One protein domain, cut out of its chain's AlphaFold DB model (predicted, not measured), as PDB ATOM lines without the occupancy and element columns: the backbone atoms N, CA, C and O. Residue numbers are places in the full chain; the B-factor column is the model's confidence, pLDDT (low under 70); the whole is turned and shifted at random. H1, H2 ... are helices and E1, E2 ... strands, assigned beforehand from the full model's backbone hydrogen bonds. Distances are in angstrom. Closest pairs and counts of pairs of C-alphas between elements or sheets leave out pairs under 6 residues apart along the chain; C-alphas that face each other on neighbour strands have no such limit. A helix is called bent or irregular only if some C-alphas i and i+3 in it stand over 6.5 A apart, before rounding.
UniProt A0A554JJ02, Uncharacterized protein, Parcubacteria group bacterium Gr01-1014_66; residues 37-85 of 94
ATOM      1  N   LEU A  37      26.188 -66.049 -91.879       56.16
ATOM      2  CA  LEU A  37      26.690 -64.757 -91.428       56.16
ATOM      3  C   LEU A  37      25.898 -63.671 -92.176       56.16
ATOM      4  O   LEU A  37      25.714 -63.815 -93.388       56.16
ATOM      5  N   PRO A  38      25.410 -62.629 -91.484       63.75
ATOM      6  CA  PRO A  38      24.800 -61.492 -92.149       63.75
ATOM      7  C   PRO A  38      25.771 -60.921 -93.187       63.75
ATOM      8  O   PRO A  38      26.940 -60.676 -92.882       63.75
ATOM      9  N   THR A  39      25.298 -60.705 -94.410       70.50
ATOM     10  CA  THR A  39      26.082 -60.026 -95.439       70.50
ATOM     11  C   THR A  39      26.069 -58.536 -95.132       70.50
ATOM     12  O   THR A  39      25.003 -57.932 -95.028       70.50
ATOM     13  N   PHE A  40      27.244 -57.932 -94.978       69.75
ATOM     14  CA  PHE A  40      27.357 -56.481 -94.881       69.75
ATOM     15  C   PHE A  40      27.033 -55.852 -96.241       69.75
ATOM     16  O   PHE A  40      27.704 -56.161 -97.225       69.75
ATOM     17  N   ILE A  41      26.012 -54.994 -96.300       74.69
ATOM     18  CA  ILE A  41      25.598 -54.335 -97.552       74.69
ATOM     19  C   ILE A  41      26.198 -52.934 -97.662       74.69
ATOM     20  O   ILE A  41      26.479 -52.459 -98.760       74.69
ATOM     21  N   GLY A  42      26.417 -52.262 -96.533       72.75
ATOM     22  CA  GLY A  42      26.925 -50.900 -96.526       72.75
ATOM     23  C   GLY A  42      26.484 -50.142 -95.290       72.75
ATOM     24  O   GLY A  42      26.256 -50.724 -94.233       72.75
ATOM     25  N   TYR A  43      26.371 -48.828 -95.432       70.19
ATOM     26  CA  TYR A  43      25.930 -47.954 -94.361       70.19
ATOM     27  C   TYR A  43      24.623 -47.266 -94.732       70.19
ATOM     28  O   TYR A  43      24.501 -46.703 -95.820       70.19
ATOM     29  N   GLU A  44      23.679 -47.261 -93.800       70.06
ATOM     30  CA  GLU A  44      22.437 -46.505 -93.920       70.06
ATOM     31  C   GLU A  44      22.461 -45.279 -93.009       70.06
ATOM     32  O   GLU A  44      23.010 -45.292 -91.905       70.06
ATOM     33  N   SER A  45      21.867 -44.187 -93.491       65.75
ATOM     34  CA  SER A  45      21.745 -42.945 -92.731       65.75
ATOM     35  C   SER A  45      20.447 -42.942 -91.932       65.75
ATOM     36  O   SER A  45      19.373 -42.749 -92.497       65.75
ATOM     37  N   VAL A  46      20.545 -43.089 -90.614       73.38
ATOM     38  CA  VAL A  46      19.410 -43.007 -89.683       73.38
ATOM     39  C   VAL A  46      19.433 -41.676 -88.947       73.38
ATOM     40  O   VAL A  46      20.483 -41.194 -88.525       73.38
ATOM     41  N   VAL A  47      18.265 -41.063 -88.769       65.62
ATOM     42  CA  VAL A  47      18.138 -39.831 -87.983       65.62
ATOM     43  C   VAL A  47      17.837 -40.204 -86.536       65.62
ATOM     44  O   VAL A  47      16.758 -40.704 -86.231       65.62
ATOM     45  N   TRP A  48      18.772 -39.926 -85.630       53.84
ATOM     46  CA  TRP A  48      18.590 -40.113 -84.193       53.84
ATOM     47  C   TRP A  48      18.728 -38.770 -83.478       53.84
ATOM     48  O   TRP A  48      19.712 -38.054 -83.658       53.84
ATOM     49  N   LYS A  49      17.710 -38.388 -82.693       70.25
ATOM     50  CA  LYS A  49      17.647 -37.098 -81.974       70.25
ATOM     51  C   LYS A  49      17.954 -35.875 -82.862       70.25
ATOM     52  O   LYS A  49      18.658 -34.956 -82.451       70.25
ATOM     53  N   GLY A  50      17.459 -35.885 -84.102       68.19
ATOM     54  CA  GLY A  50      17.657 -34.796 -85.069       68.19
ATOM     55  C   GLY A  50      19.042 -34.750 -85.729       68.19
ATOM     56  O   GLY A  50      19.289 -33.869 -86.548       68.19
ATOM     57  N   LYS A  51      19.941 -35.694 -85.421       50.16
ATOM     58  CA  LYS A  51      21.258 -35.827 -86.056       50.16
ATOM     59  C   LYS A  51      21.280 -37.043 -86.977       50.16
ATOM     60  O   LYS A  51      20.680 -38.070 -86.670       50.16
ATOM     61  N   LYS A  52      21.960 -36.927 -88.120       67.69
ATOM     62  CA  LYS A  52      22.162 -38.043 -89.054       67.69
ATOM     63  C   LYS A  52      23.334 -38.893 -88.572       67.69
ATOM     64  O   LYS A  52      24.431 -38.375 -88.388       67.69
ATOM     65  N   HIS A  53      23.090 -40.182 -88.387       64.50
ATOM     66  CA  HIS A  53      24.081 -41.178 -88.010       64.50
ATOM     67  C   HIS A  53      24.174 -42.231 -89.108       64.50
ATOM     68  O   HIS A  53      23.158 -42.673 -89.637       64.50
ATOM     69  N   SER A  54      25.399 -42.620 -89.443       61.28
ATOM     70  CA  SER A  54      25.675 -43.696 -90.389       61.28
ATOM     71  C   SER A  54      25.823 -44.994 -89.603       61.28
ATOM     72  O   SER A  54      26.728 -45.090 -88.771       61.28
ATOM     73  N   VAL A  55      24.932 -45.962 -89.812       64.69
ATOM     74  CA  VAL A  55      24.983 -47.266 -89.133       64.69
ATOM     75  C   VAL A  55      25.234 -48.383 -90.144       64.69
ATOM     76  O   VAL A  55      24.743 -48.299 -91.272       64.69
ATOM     77  N   PRO A  56      26.009 -49.416 -89.779       61.84
ATOM     78  CA  PRO A  56      26.258 -50.544 -90.661       61.84
ATOM     79  C   PRO A  56      24.974 -51.358 -90.868       61.84
ATOM     80  O   PRO A  56      24.326 -51.772 -89.906       61.84
ATOM     81  N   ALA A  57      24.624 -51.588 -92.130       68.94
ATOM     82  CA  ALA A  57      23.468 -52.362 -92.549       68.94
ATOM     83  C   ALA A  57      23.894 -53.783 -92.939       68.94
ATOM     84  O   ALA A  57      24.818 -53.995 -93.736       68.94
ATOM     85  N   TYR A  58      23.189 -54.759 -92.378       72.94
ATOM     86  CA  TYR A  58      23.441 -56.178 -92.574       72.94
ATOM     87  C   TYR A  58      22.176 -56.865 -93.080       72.94
ATOM     88  O   TYR A  58      21.099 -56.656 -92.529       72.94
ATOM     89  N   GLN A  59      22.312 -57.725 -94.087       69.38
ATOM     90  CA  GLN A  59      21.219 -58.552 -94.587       69.38
ATOM     91  C   GLN A  59      21.428 -60.004 -94.205       69.38
ATOM     92  O   GLN A  59      22.469 -60.614 -94.458       69.38
ATOM     93  N   LEU A  60      20.402 -60.555 -93.573       71.50
ATOM     94  CA  LEU A  60      20.318 -61.974 -93.293       71.50
ATOM     95  C   LEU A  60      19.851 -62.705 -94.554       71.50
ATOM     96  O   LEU A  60      19.112 -62.159 -95.373       71.50
ATOM     97  N   HIS A  61      20.280 -63.957 -94.708       66.56
ATOM     98  CA  HIS A  61      19.852 -64.813 -95.811       66.56
ATOM     99  C   HIS A  61      19.511 -66.226 -95.334       66.56
ATOM    100  O   HIS A  61      20.082 -66.738 -94.364       66.56
ATOM    101  N   GLY A  62      18.618 -66.882 -96.080       72.69
ATOM    102  CA  GLY A  62      18.229 -68.275 -95.871       72.69
ATOM    103  C   GLY A  62      17.506 -68.487 -94.542       72.69
ATOM    104  O   GLY A  62      16.754 -67.632 -94.091       72.69
ATOM    105  N   LYS A  63      17.784 -69.616 -93.886       70.00
ATOM    106  CA  LYS A  63      17.091 -70.047 -92.657       70.00
ATOM    107  C   LYS A  63      17.171 -69.060 -91.485       70.00
ATOM    108  O   LYS A  63      16.385 -69.172 -90.556       70.00
ATOM    109  N   ALA A  64      18.135 -68.138 -91.486       70.56
ATOM    110  CA  ALA A  64      18.206 -67.092 -90.465       70.56
ATOM    111  C   ALA A  64      17.152 -65.997 -90.663       70.56
ATOM    112  O   ALA A  64      16.695 -65.441 -89.674       70.56
ATOM    113  N   VAL A  65      16.754 -65.715 -91.908       75.81
ATOM    114  CA  VAL A  65      15.648 -64.788 -92.198       75.81
ATOM    115  C   VAL A  65      14.337 -65.420 -91.778       75.81
ATOM    116  O   VAL A  65      13.599 -64.813 -91.027       75.81
ATOM    117  N   GLU A  66      14.101 -66.670 -92.186       71.88
ATOM    118  CA  GLU A  66      12.856 -67.385 -91.876       71.88
ATOM    119  C   GLU A  66      12.593 -67.453 -90.366       71.88
ATOM    120  O   GLU A  66      11.484 -67.179 -89.925       71.88
ATOM    121  N   ARG A  67      13.628 -67.749 -89.567       77.00
ATOM    122  CA  ARG A  67      13.519 -67.756 -88.099       77.00
ATOM    123  C   ARG A  67      13.257 -66.373 -87.519       77.00
ATOM    124  O   ARG A  67      12.436 -66.249 -86.622       77.00
ATOM    125  N   LEU A  68      13.955 -65.351 -88.016       77.25
ATOM    126  CA  LEU A  68      13.738 -63.985 -87.550       77.25
ATOM    127  C   LEU A  68      12.316 -63.512 -87.884       77.25
ATOM    128  O   LEU A  68      11.671 -62.897 -87.042       77.25
ATOM    129  N   ASP A  69      11.821 -63.813 -89.083       75.75
ATOM    130  CA  ASP A  69      10.463 -63.466 -89.504       75.75
ATOM    131  C   ASP A  69       9.405 -64.178 -88.646       75.75
ATOM    132  O   ASP A  69       8.405 -63.560 -88.278       75.75
ATOM    133  N   GLU A  70       9.635 -65.444 -88.285       79.81
ATOM    134  CA  GLU A  70       8.776 -66.203 -87.367       79.81
ATOM    135  C   GLU A  70       8.746 -65.561 -85.969       79.81
ATOM    136  O   GLU A  70       7.670 -65.203 -85.486       79.81
ATOM    137  N   GLU A  71       9.912 -65.302 -85.366       79.25
ATOM    138  CA  GLU A  71      10.032 -64.655 -84.049       79.25
ATOM    139  C   GLU A  71       9.378 -63.261 -84.022       79.25
ATOM    140  O   GLU A  71       8.652 -62.911 -83.088       79.25
ATOM    141  N   VAL A  72       9.594 -62.454 -85.067       77.19
ATOM    142  CA  VAL A  72       8.970 -61.128 -85.198       77.19
ATOM    143  C   VAL A  72       7.456 -61.255 -85.362       77.19
ATOM    144  O   VAL A  72       6.706 -60.465 -84.782       77.19
ATOM    145  N   GLY A  73       6.987 -62.240 -86.129       78.12
ATOM    146  CA  GLY A  73       5.566 -62.529 -86.307       78.12
ATOM    147  C   GLY A  73       4.871 -62.860 -84.987       78.12
ATOM    148  O   GLY A  73       3.833 -62.268 -84.674       78.12
ATOM    149  N   GLU A  74       5.467 -63.747 -84.190       77.69
ATOM    150  CA  GLU A  74       4.976 -64.114 -82.859       77.69
ATOM    151  C   GLU A  74       4.959 -62.908 -81.914       77.69
ATOM    152  O   GLU A  74       3.915 -62.590 -81.336       77.69
ATOM    153  N   ALA A  75       6.061 -62.154 -81.839       74.62
ATOM    154  CA  ALA A  75       6.149 -60.958 -81.002       74.62
ATOM    155  C   ALA A  75       5.082 -59.908 -81.371       74.62
ATOM    156  O   ALA A  75       4.461 -59.289 -80.500       74.62
ATOM    157  N   MET A  76       4.811 -59.723 -82.666       78.62
ATOM    158  CA  MET A  76       3.772 -58.805 -83.141       78.62
ATOM    159  C   MET A  76       2.359 -59.308 -82.838       78.62
ATOM    160  O   MET A  76       1.465 -58.499 -82.568       78.62
ATOM    161  N   ALA A  77       2.132 -60.623 -82.870       78.38
ATOM    162  CA  ALA A  77       0.864 -61.217 -82.462       78.38
ATOM    163  C   ALA A  77       0.618 -61.025 -80.956       78.38
ATOM    164  O   ALA A  77      -0.476 -60.615 -80.565       78.38
ATOM    165  N   GLU A  78       1.635 -61.230 -80.117       77.69
ATOM    166  CA  GLU A  78       1.559 -60.984 -78.673       77.69
ATOM    167  C   GLU A  78       1.327 -59.508 -78.335       77.69
ATOM    168  O   GLU A  78       0.500 -59.194 -77.471       77.69
ATOM    169  N   TYR A  79       1.994 -58.601 -79.056       73.88
ATOM    170  CA  TYR A  79       1.767 -57.160 -78.943       73.88
ATOM    171  C   TYR A  79       0.314 -56.798 -79.261       73.88
ATOM    172  O   TYR A  79      -0.347 -56.116 -78.476       73.88
ATOM    173  N   LYS A  80      -0.227 -57.305 -80.378       76.75
ATOM    174  CA  LYS A  80      -1.632 -57.083 -80.766       76.75
ATOM    175  C   LYS A  80      -2.621 -57.694 -79.777       76.75
ATOM    176  O   LYS A  80      -3.680 -57.118 -79.552       76.75
ATOM    177  N   ALA A  81      -2.278 -58.829 -79.174       83.44
ATOM    178  CA  ALA A  81      -3.070 -59.461 -78.125       83.44
ATOM    179  C   ALA A  81      -2.991 -58.723 -76.772       83.44
ATOM    180  O   ALA A  81      -3.642 -59.142 -75.817       83.44
ATOM    181  N   GLY A  82      -2.193 -57.652 -76.666       83.12
ATOM    182  CA  GLY A  82      -2.036 -56.865 -75.443       83.12
ATOM    183  C   GLY A  82      -1.234 -57.571 -74.349       83.12
ATOM    184  O   GLY A  82      -1.293 -57.161 -73.193       83.12
ATOM    185  N   LYS A  83      -0.488 -58.630 -74.692       76.56
ATOM    186  CA  LYS A  83       0.310 -59.416 -73.735       76.56
ATOM    187  C   LYS A  83       1.663 -58.776 -73.407       76.56
ATOM    188  O   LYS A  83       2.348 -59.216 -72.490       76.56
ATOM    189  N   THR A  84       2.055 -57.734 -74.136       83.00
ATOM    190  CA  THR A  84       3.349 -57.059 -73.971       83.00
ATOM    191  C   THR A  84       3.316 -55.989 -72.883       83.00
ATOM    192  O   THR A  84       2.417 -55.146 -72.855       83.00
ATOM    193  N   ARG A  85       4.356 -55.942 -72.042       75.56
ATOM    194  CA  ARG A  85       4.575 -54.854 -71.079       75.56
ATOM    195  C   ARG A  85       5.322 -53.701 -71.741       75.56
ATOM    196  O   ARG A  85       6.384 -53.892 -72.327       75.56
TER     197      ARG A  85
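What this domain is: This is residues 37 to 85 of the 94 residues of an uncharacterized protein of Parcubacteria group bacterium Gr01-1014_66 (UniProt A0A554JJ02). The printed part makes a flat, open V of two arms: one arm is a twisted hairpin of the strands E1 and E2, the other is the single helix H1, and the arms meet at the turn of residues 60 to 62. Between the arms the V is empty, and most of H1 sticks out, with residues 69 to 74 and 77 to 82 standing free. The printed part has 49 residues with two named strands and one named helix, in the order E1, E2, H1; the sheet, in the order E1 - E2, is antiparallel, and the class is mixed, helices and strands. The whole is only just extended, close to loose, with a radius of gyration of the C-alphas of 15.0 A, and it spans 35 by 32 by 11 A.

Where its parts are: E1 is residues 39 to 48, 24.1 A from first to last C-alpha, and begins with C-alpha 39 at (26.082, -60.026, -95.439). It bends by 62 degrees at residue 42. E2 is residues 51 to 59, 24.3 A long, and begins with C-alpha 51 at (21.258, -35.827, -86.056). H1 is residues 63 to 80, 25.7 A long, and ends with C-alpha 80 at (-1.632, -57.083, -80.766); it is not bent.

How they stand to each other: E1 and E2 are antiparallel neighbours and form a hairpin, with 155 degrees between their N-to-C directions. Among the C-alphas that face each other are those of Tyr 43 and Pro 56, 4.5 A apart, and those of Trp 48 and Lys 51, 5.4 A apart. N 46 and O 53, at 2.8 A, and N 57 and O 42, at 2.8 A, are within hydrogen-bond range. A tight link of three residues joins E2 to H1. E1 and H1 are apart, with no C-alpha of the one within 8 A of the other. In H1 every O i to N i+4 pair is within hydrogen-bond range.

The domain as a whole: The two C-alphas farthest apart are those of Gly 42 and Gly 82, at 36.3 A, and the C-alphas of Leu 37 and Arg 85, the first and last printed residues, are 31.6 A apart. The printed part has no cut. The links E1 to E2 and E2 to H1 are both tight. The mean pLDDT of the printed part is 71.6; 16 residues are under 70, among them residues 37 to 38 and residues 50 to 57. The mean pLDDT is 69 for E1, 65 for E2 and 76 for H1.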